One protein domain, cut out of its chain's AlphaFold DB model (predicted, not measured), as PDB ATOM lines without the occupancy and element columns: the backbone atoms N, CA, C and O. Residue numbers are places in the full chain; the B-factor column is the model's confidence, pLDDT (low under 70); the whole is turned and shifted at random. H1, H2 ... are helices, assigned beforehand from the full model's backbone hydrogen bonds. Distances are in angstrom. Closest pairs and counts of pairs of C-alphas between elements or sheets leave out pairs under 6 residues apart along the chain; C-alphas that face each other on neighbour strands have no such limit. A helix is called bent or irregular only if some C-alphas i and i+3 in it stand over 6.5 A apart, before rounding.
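Overview. This is residues 28 to 98 of the 324 residues of an uncharacterized protein of Melampsora larici-populina (strain 98AG31 / pathotype 3-4-7) (UniProt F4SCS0). Four helices make a small block of two pairs: H1 and H4 stand side by side, spreading apart toward Arg 28 and Gly 98, across H2 and H3. The 71 printed residues, all helix in class, have no named strand. The whole is compact, radius of gyration of the C-alphas 11.4 A, spanning 29 by 25 by 17 A.

Arrangement. H1, residues 28 to 38, touches H2, residues 47 to 60, at a steep tilt of 54 degrees; closest C-alphas, Ile 36 and Pro 53, 5.5 A. H1 only just touches H3, residues 69 to 79, with 3 pairs of C-alphas within 8 A; closest, Leu 33 and Phe 71, 7.5 A. H4, residues 86 to 97, touches H1 with residues 86 to 90 alone, opposite ways at a shallow tilt of 26 degrees; closest C-alphas, Ile 37 and Ser 87, 6.2 A. H2 and H4 are apart. Every O i to N i+4 pair is within hydrogen-bond range in H1, H3 and H4; 7 of 10 in H2.

Along the chain. H1 begins at C-alpha 28 (-5.572, 54.525, 14.898) and measures 15.6 A, H2 20.6 A, H3 15.4 A. H2 is only just irregular: C-alphas 49 and 52 are 6.7 A apart. H4, 16.6 A, ends at C-alpha 97 (6.986, 59.767, 13.094).

Size, cuts and confidence. The printed part has no cut; its three links are short. Residues 42 to 43, 64 to 68, 82 to 83 and 97 to 98 have pLDDT under 70.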
ATOM      1  N   ARG A  28      -4.636  55.611  15.217       75.69
ATOM      2  CA  ARG A  28      -5.572  54.525  14.898       75.69
ATOM      3  C   ARG A  28      -5.288  53.849  13.555       75.69
ATOM      4  O   ARG A  28      -5.471  52.646  13.416       75.69
ATOM      5  N   ASP A  29      -4.850  54.621  12.566       78.69
ATOM      6  CA  ASP A  29      -4.508  54.093  11.245       78.69
ATOM      7  C   ASP A  29      -3.158  53.349  11.291       78.69
ATOM      8  O   ASP A  29      -2.963  52.378  10.563       78.69
ATOM      9  N   ALA A  30      -2.253  53.759  12.185       78.88
ATOM     10  CA  ALA A  30      -0.982  53.087  12.434       78.88
ATOM     11  C   ALA A  30      -1.168  51.710  13.098       78.88
ATOM     12  O   ALA A  30      -0.476  50.769  12.723       78.88
ATOM     13  N   GLU A  31      -2.131  51.559  14.016       80.56
ATOM     14  CA  GLU A  31      -2.505  50.256  14.597       80.56
ATOM     15  C   GLU A  31      -2.969  49.266  13.519       80.56
ATOM     16  O   GLU A  31      -2.508  48.127  13.477       80.56
ATOM     17  N   ILE A  32      -3.835  49.721  12.608       80.31
ATOM     18  CA  ILE A  32      -4.370  48.900  11.513       80.31
ATOM     19  C   ILE A  32      -3.253  48.516  10.534       80.31
ATOM     20  O   ILE A  32      -3.173  47.369  10.099       80.31
ATOM     21  N   LEU A  33      -2.358  49.452  10.202       81.88
ATOM     22  CA  LEU A  33      -1.198  49.166   9.357       81.88
ATOM     23  C   LEU A  33      -0.231  48.184  10.023       81.88
ATOM     24  O   LEU A  33       0.242  47.268   9.357       81.88
ATOM     25  N   ASN A  34       0.008  48.318  11.327       84.06
ATOM     26  CA  ASN A  34       0.817  47.367  12.082       84.06
ATOM     27  C   ASN A  34       0.197  45.961  12.044       84.06
ATOM     28  O   ASN A  34       0.892  44.986  11.785       84.06
ATOM     29  N   GLU A  35      -1.122  45.852  12.209       82.50
ATOM     30  CA  GLU A  35      -1.843  44.577  12.137       82.50
ATOM     31  C   GLU A  35      -1.752  43.927  10.743       82.50
ATOM     32  O   GLU A  35      -1.534  42.720  10.638       82.50
ATOM     33  N   ILE A  36      -1.837  44.719   9.667       82.69
ATOM     34  CA  ILE A  36      -1.643  44.242   8.285       82.69
ATOM     35  C   ILE A  36      -0.218  43.716   8.082       82.69
ATOM     36  O   ILE A  36      -0.020  42.678   7.448       82.69
ATOM     37  N   ILE A  37       0.772  44.429   8.615       82.62
ATOM     38  CA  ILE A  37       2.195  44.131   8.421       82.62
ATOM     39  C   ILE A  37       2.628  42.920   9.256       82.62
ATOM     40  O   ILE A  37       3.417  42.112   8.776       82.62
ATOM     41  N   LEU A  38       2.058  42.730  10.450       81.44
ATOM     42  CA  LEU A  38       2.273  41.538  11.280       81.44
ATOM     43  C   LEU A  38       1.660  40.266  10.677       81.44
ATOM     44  O   LEU A  38       2.146  39.169  10.937       81.44
ATOM     45  N   GLN A  39       0.606  40.397   9.867       77.81
ATOM     46  CA  GLN A  39      -0.009  39.272   9.153       77.81
ATOM     47  C   GLN A  39       0.682  38.946   7.817       77.81
ATOM     48  O   GLN A  39       0.309  37.973   7.155       77.81
ATOM     49  N   ALA A  40       1.673  39.740   7.406       77.94
ATOM     50  CA  ALA A  40       2.438  39.499   6.191       77.94
ATOM     51  C   ALA A  40       3.420  38.324   6.368       77.94
ATOM     52  O   ALA A  40       3.980  38.150   7.453       77.94
ATOM     53  N   PRO A  41       3.695  37.533   5.313       74.88
ATOM     54  CA  PRO A  41       4.728  36.504   5.367       74.88
ATOM     55  C   PRO A  41       6.096  37.109   5.745       74.88
ATOM     56  O   PRO A  41       6.524  38.069   5.089       74.88
ATOM     57  N   PRO A  42       6.798  36.567   6.760       68.25
ATOM     58  CA  PRO A  42       8.111  37.068   7.160       68.25
ATOM     59  C   PRO A  42       9.114  36.854   6.018       68.25
ATOM     60  O   PRO A  42       9.123  35.790   5.399       68.25
ATOM     61  N   GLY A  43       9.945  37.854   5.709       67.69
ATOM     62  CA  GLY A  43      10.936  37.761   4.625       67.69
ATOM     63  C   GLY A  43      10.473  38.283   3.257       67.69
ATOM     64  O   GLY A  43      11.240  38.256   2.294       67.69
ATOM     65  N   SER A  44       9.206  38.691   3.111       75.06
ATOM     66  CA  SER A  44       8.689  39.204   1.838       75.06
ATOM     67  C   SER A  44       8.833  40.721   1.753       75.06
ATOM     68  O   SER A  44       8.361  41.444   2.625       75.06
ATOM     69  N   SER A  45       9.399  41.216   0.652       74.75
ATOM     70  CA  SER A  45       9.363  42.633   0.246       74.75
ATOM     71  C   SER A  45       8.390  42.894  -0.909       74.75
ATOM     72  O   SER A  45       8.263  44.026  -1.384       74.75
ATOM     73  N   ILE A  46       7.695  41.847  -1.374       80.19
ATOM     74  CA  ILE A  46       6.816  41.887  -2.542       80.19
ATOM     75  C   ILE A  46       5.437  42.391  -2.112       80.19
ATOM     76  O   ILE A  46       4.836  41.875  -1.173       80.19
ATOM     77  N   PHE A  47       4.908  43.385  -2.828       79.62
ATOM     78  CA  PHE A  47       3.627  44.024  -2.501       79.62
ATOM     79  C   PHE A  47       2.425  43.071  -2.582       79.62
ATOM     80  O   PHE A  47       1.494  43.189  -1.792       79.62
ATOM     81  N   SER A  48       2.449  42.084  -3.483       78.00
ATOM     82  CA  SER A  48       1.365  41.097  -3.609       78.00
ATOM     83  C   SER A  48       1.155  40.275  -2.335       78.00
ATOM     84  O   SER A  48       0.026  39.896  -2.046       78.00
ATOM     85  N   ALA A  49       2.208  40.060  -1.543       78.75
ATOM     86  CA  ALA A  49       2.125  39.321  -0.285       78.75
ATOM     87  C   ALA A  49       1.347  40.073   0.811       78.75
ATOM     88  O   ALA A  49       0.928  39.458   1.787       78.75
ATOM     89  N   LEU A  50       1.137  41.386   0.652       80.50
ATOM     90  CA  LEU A  50       0.350  42.209   1.571       80.50
ATOM     91  C   LEU A  50      -1.130  42.284   1.206       80.50
ATOM     92  O   LEU A  50      -1.925  42.723   2.032       80.50
ATOM     93  N   LEU A  51      -1.520  41.874  -0.004       79.19
ATOM     94  CA  LEU A  51      -2.883  42.081  -0.485       79.19
ATOM     95  C   LEU A  51      -3.898  41.169   0.222       79.19
ATOM     96  O   LEU A  51      -4.991  41.627   0.556       79.19
ATOM     97  N   ASP A  52      -3.516  39.926   0.522       79.88
ATOM     98  CA  ASP A  52      -4.364  38.988   1.268       79.88
ATOM     99  C   ASP A  52      -4.502  39.387   2.757       79.88
ATOM    100  O   ASP A  52      -5.636  39.464   3.246       79.88
ATOM    101  N   PRO A  53      -3.412  39.728   3.487       80.75
ATOM    102  CA  PRO A  53      -3.498  40.323   4.826       80.75
ATOM    103  C   PRO A  53      -4.312  41.621   4.871       80.75
ATOM    104  O   PRO A  53      -5.136  41.809   5.763       80.75
ATOM    105  N   TYR A  54      -4.134  42.496   3.879       81.12
ATOM    106  CA  TYR A  54      -4.854  43.764   3.762       81.12
ATOM    107  C   TYR A  54      -6.369  43.563   3.702       81.12
ATOM    108  O   TYR A  54      -7.114  44.181   4.463       81.12
ATOM    109  N   GLN A  55      -6.837  42.666   2.833       81.12
ATOM    110  CA  GLN A  55      -8.264  42.371   2.709       81.12
ATOM    111  C   GLN A  55      -8.829  41.740   3.988       81.12
ATOM    112  O   GLN A  55      -9.954  42.053   4.380       81.12
ATOM    113  N   ARG A  56      -8.044  40.895   4.668       81.06
ATOM    114  CA  ARG A  56      -8.447  40.238   5.917       81.06
ATOM    115  C   ARG A  56      -8.593  41.227   7.074       81.06
ATOM    116  O   ARG A  56      -9.616  41.201   7.754       81.06
ATOM    117  N   VAL A  57      -7.618  42.111   7.281       81.38
ATOM    118  CA  VAL A  57      -7.662  43.104   8.370       81.38
ATOM    119  C   VAL A  57      -8.751  44.146   8.118       81.38
ATOM    120  O   VAL A  57      -9.500  44.483   9.031       81.38
ATOM    121  N   LEU A  58      -8.939  44.600   6.876       80.94
ATOM    122  CA  LEU A  58     -10.039  45.520   6.564       80.94
ATOM    123  C   LEU A  58     -11.420  44.902   6.808       80.94
ATOM    124  O   LEU A  58     -12.305  45.579   7.335       80.94
ATOM    125  N   ALA A  59     -11.589  43.612   6.503       80.25
ATOM    126  CA  ALA A  59     -12.819  42.891   6.815       80.25
ATOM    127  C   ALA A  59     -13.081  42.814   8.332       80.25
ATOM    128  O   ALA A  59     -14.227  42.970   8.755       80.25
ATOM    129  N   LEU A  60     -12.036  42.637   9.152       81.00
ATOM    130  CA  LEU A  60     -12.145  42.618  10.619       81.00
ATOM    131  C   LEU A  60     -12.541  43.981  11.203       81.00
ATOM    132  O   LEU A  60     -13.344  44.041  12.132       81.00
ATOM    133  N   HIS A  61     -12.046  45.078  10.626       75.62
ATOM    134  CA  HIS A  61     -12.388  46.441  11.056       75.62
ATOM    135  C   HIS A  61     -13.673  46.994  10.410       75.62
ATOM    136  O   HIS A  61     -14.000  48.161  10.615       75.62
ATOM    137  N   GLN A  62     -14.424  46.175   9.656       72.19
ATOM    138  CA  GLN A  62     -15.634  46.572   8.907       72.19
ATOM    139  C   GLN A  62     -15.402  47.751   7.942       72.19
ATOM    140  O   GLN A  62     -16.315  48.524   7.642       72.19
ATOM    141  N   LEU A  63     -14.174  47.897   7.448       75.44
ATOM    142  CA  LEU A  63     -13.793  48.923   6.485       75.44
ATOM    143  C   LEU A  63     -13.943  48.339   5.080       75.44
ATOM    144  O   LEU A  63     -13.349  47.312   4.764       75.44
ATOM    145  N   ASP A  64     -14.753  48.976   4.233       68.12
ATOM    146  CA  ASP A  64     -14.962  48.510   2.860       68.12
ATOM    147  C   ASP A  64     -13.724  48.857   2.006       68.12
ATOM    148  O   ASP A  64     -13.456  50.046   1.788       68.12
ATOM    149  N   PRO A  65     -12.973  47.863   1.481       66.12
ATOM    150  CA  PRO A  65     -11.754  48.101   0.706       66.12
ATOM    151  C   PRO A  65     -11.971  48.939  -0.558       66.12
ATOM    152  O   PRO A  65     -11.004  49.433  -1.126       66.12
ATOM    153  N   ARG A  66     -13.224  49.077  -1.020       62.03
ATOM    154  CA  ARG A  66     -13.606  49.887  -2.191       62.03
ATOM    155  C   ARG A  66     -13.931  51.341  -1.864       62.03
ATOM    156  O   ARG A  66     -14.033  52.153  -2.780       62.03
ATOM    157  N   LEU A  67     -14.202  51.648  -0.598       55.44
ATOM    158  CA  LEU A  67     -14.556  52.996  -0.152       55.44
ATOM    159  C   LEU A  67     -13.371  53.710   0.497       55.44
ATOM    160  O   LEU A  67     -13.408  54.933   0.609       55.44
ATOM    161  N   ASP A  68     -12.346  52.963   0.912       65.69
ATOM    162  CA  ASP A  68     -11.260  53.479   1.733       65.69
ATOM    163  C   ASP A  68      -9.867  53.183   1.146       65.69
ATOM    164  O   ASP A  68      -9.051  52.454   1.712       65.69
ATOM    165  N   ASP A  69      -9.572  53.810   0.000       76.19
ATOM    166  CA  ASP A  69      -8.286  53.707  -0.717       76.19
ATOM    167  C   ASP A  69      -7.086  54.242   0.090       76.19
ATOM    168  O   ASP A  69      -5.928  54.108  -0.326       76.19
ATOM    169  N   ARG A  70      -7.322  54.870   1.253       78.25
ATOM    170  CA  ARG A  70      -6.267  55.492   2.061       78.25
ATOM    171  C   ARG A  70      -5.235  54.470   2.519       78.25
ATOM    172  O   ARG A  70      -4.043  54.716   2.349       78.25
ATOM    173  N   PHE A  71      -5.662  53.305   3.004       78.81
ATOM    174  CA  PHE A  71      -4.752  52.271   3.500       78.81
ATOM    175  C   PHE A  71      -3.966  51.622   2.362       78.81
ATOM    176  O   PHE A  71      -2.757  51.446   2.480       78.81
ATOM    177  N   TYR A  72      -4.612  51.382   1.218       82.62
ATOM    178  CA  TYR A  72      -3.929  50.933   0.006       82.62
ATOM    179  C   TYR A  72      -2.855  51.934  -0.447       82.62
ATOM    180  O   TYR A  72      -1.720  51.554  -0.725       82.62
ATOM    181  N   SER A  73      -3.177  53.233  -0.455       81.94
ATOM    182  CA  SER A  73      -2.227  54.286  -0.833       81.94
ATOM    183  C   SER A  73      -1.054  54.416   0.149       81.94
ATOM    184  O   SER A  73       0.065  54.718  -0.267       81.94
ATOM    185  N   LEU A  74      -1.287  54.157   1.440       82.06
ATOM    186  CA  LEU A  74      -0.257  54.157   2.480       82.06
ATOM    187  C   LEU A  74       0.661  52.941   2.349       82.06
ATOM    188  O   LEU A  74       1.876  53.110   2.382       82.06
ATOM    189  N   LEU A  75       0.112  51.750   2.102       82.38
ATOM    190  CA  LEU A  75       0.896  50.544   1.817       82.38
ATOM    191  C   LEU A  75       1.707  50.687   0.523       82.38
ATOM    192  O   LEU A  75       2.864  50.272   0.458       82.38
ATOM    193  N   LEU A  76       1.141  51.337  -0.497       83.69
ATOM    194  CA  LEU A  76       1.861  51.627  -1.732       83.69
ATOM    195  C   LEU A  76       3.025  52.591  -1.480       83.69
ATOM    196  O   LEU A  76       4.133  52.355  -1.950       83.69
ATOM    197  N   LYS A  77       2.818  53.647  -0.690       81.56
ATOM    198  CA  LYS A  77       3.912  54.540  -0.278       81.56
ATOM    199  C   LYS A  77       4.938  53.828   0.600       81.56
ATOM    200  O   LYS A  77       6.121  54.132   0.494       81.56
ATOM    201  N   LEU A  78       4.516  52.854   1.403       81.38
ATOM    202  CA  LEU A  78       5.411  52.048   2.234       81.38
ATOM    203  C   LEU A  78       6.307  51.156   1.374       81.38
ATOM    204  O   LEU A  78       7.465  50.938   1.716       81.38
ATOM    205  N   SER A  79       5.822  50.709   0.212       78.38
ATOM    206  CA  SER A  79       6.637  49.950  -0.744       78.38
ATOM    207  C   SER A  79       7.855  50.733  -1.251       78.38
ATOM    208  O   SER A  79       8.889  50.125  -1.525       78.38
ATOM    209  N   LEU A  80       7.751  52.070  -1.299       79.56
ATOM    210  CA  LEU A  80       8.804  52.994  -1.736       79.56
ATOM    211  C   LEU A  80       9.861  53.257  -0.651       79.56
ATOM    212  O   LEU A  80      10.896  53.857  -0.939       79.56
ATOM    213  N   VAL A  81       9.611  52.829   0.589       77.25
ATOM    214  CA  VAL A  81      10.574  52.915   1.690       77.25
ATOM    215  C   VAL A  81      11.607  51.798   1.529       77.25
ATOM    216  O   VAL A  81      11.269  50.646   1.245       77.25
ATOM    217  N   SER A  82      12.886  52.134   1.695       68.50
ATOM    218  CA  SER A  82      13.977  51.163   1.637       68.50
ATOM    219  C   SER A  82      13.952  50.246   2.867       68.50
ATOM    220  O   SER A  82      13.866  50.724   3.997       68.50
ATOM    221  N   GLY A  83      14.042  48.933   2.650       69.31
ATOM    222  CA  GLY A  83      14.077  47.902   3.697       69.31
ATOM    223  C   GLY A  83      13.969  46.501   3.091       69.31
ATOM    224  O   GLY A  83      13.441  46.362   1.981       69.31
ATOM    225  N   THR A  84      14.497  45.492   3.783       72.56
ATOM    226  CA  THR A  84      14.475  44.091   3.326       72.56
ATOM    227  C   THR A  84      13.108  43.458   3.534       72.56
ATOM    228  O   THR A  84      12.655  42.716   2.671       72.56
ATOM    229  N   ASP A  85      12.422  43.851   4.610       80.00
ATOM    230  CA  ASP A  85      11.132  43.307   5.028       80.00
ATOM    231  C   ASP A  85      10.110  44.408   5.323       80.00
ATOM    232  O   ASP A  85      10.457  45.542   5.665       80.00
ATOM    233  N   TRP A  86       8.821  44.076   5.220       81.00
ATOM    234  CA  TRP A  86       7.734  45.018   5.515       81.00
ATOM    235  C   TRP A  86       7.749  45.533   6.957       81.00
ATOM    236  O   TRP A  86       7.463  46.709   7.183       81.00
ATOM    237  N   SER A  87       8.137  44.689   7.915       79.06
ATOM    238  CA  SER A  87       8.301  45.059   9.325       79.06
ATOM    239  C   SER A  87       9.434  46.068   9.528       79.06
ATOM    240  O   SER A  87       9.267  47.041  10.260       79.06
ATOM    241  N   GLU A  88      10.558  45.899   8.828       80.50
ATOM    242  CA  GLU A  88      11.690  46.827   8.880       80.50
ATOM    243  C   GLU A  88      11.326  48.180   8.247       80.50
ATOM    244  O   GLU A  88      11.604  49.239   8.815       80.50
ATOM    245  N   LYS A  89      10.635  48.158   7.096       82.12
ATOM    246  CA  LYS A  89      10.129  49.370   6.431       82.12
ATOM    247  C   LYS A  89       9.161  50.143   7.326       82.12
ATOM    248  O   LYS A  89       9.226  51.369   7.376       82.12
ATOM    249  N   TRP A  90       8.284  49.439   8.039       81.31
ATOM    250  CA  TRP A  90       7.323  50.040   8.961       81.31
ATOM    251  C   TRP A  90       7.980  50.588  10.222       81.31
ATOM    252  O   TRP A  90       7.702  51.720  10.598       81.31
ATOM    253  N   SER A  91       8.918  49.845  10.812       78.94
ATOM    254  CA  SER A  91       9.691  50.291  11.976       78.94
ATOM    255  C   SER A  91      10.407  51.620  11.706       78.94
ATOM    256  O   SER A  91      10.309  52.555  12.497       78.94
ATOM    257  N   ARG A  92      11.010  51.782  10.518       77.19
ATOM    258  CA  ARG A  92      11.632  53.055  10.104       77.19
ATOM    259  C   ARG A  92      10.628  54.209  10.009       77.19
ATOM    260  O   ARG A  92      10.947  55.320  10.417       77.19
ATOM    261  N   VAL A  93       9.420  53.956   9.503       76.50
ATOM    262  CA  VAL A  93       8.346  54.965   9.436       76.50
ATOM    263  C   VAL A  93       7.823  55.317  10.833       76.50
ATOM    264  O   VAL A  93       7.558  56.486  11.105       76.50
ATOM    265  N   CYS A  94       7.724  54.338  11.731       77.19
ATOM    266  CA  CYS A  94       7.323  54.541  13.121       77.19
ATOM    267  C   CYS A  94       8.330  55.398  13.902       77.19
ATOM    268  O   CYS A  94       7.912  56.311  14.616       77.19
ATOM    269  N   VAL A  95       9.633  55.149  13.721       77.38
ATOM    270  CA  VAL A  95      10.724  55.949  14.309       77.38
ATOM    271  C   VAL A  95      10.731  57.369  13.736       77.38
ATOM    272  O   VAL A  95      10.802  58.334  14.493       77.38
ATOM    273  N   ASP A  96      10.566  57.521  12.417       70.38
ATOM    274  CA  ASP A  96      10.531  58.832  11.751       70.38
ATOM    275  C   ASP A  96       9.308  59.690  12.174       70.38
ATOM    276  O   ASP A  96       9.347  60.915  12.055       70.38
ATOM    277  N   GLN A  97       8.218  59.077  12.666       69.50
ATOM    278  CA  GLN A  97       6.986  59.767  13.094       69.50
ATOM    279  C   GLN A  97       6.794  59.852  14.617       69.50
ATOM    280  O   GLN A  97       5.835  60.481  15.064       69.50
ATOM    281  N   GLY A  98       7.680  59.241  15.411       61.38
ATOM    282  CA  GLY A  98       7.567  59.202  16.873       61.38
ATOM    283  C   GLY A  98       6.332  58.448  17.381       61.38
ATOM    284  O   GLY A  98       5.815  58.775  18.445       61.38
TER     285      GLY A  98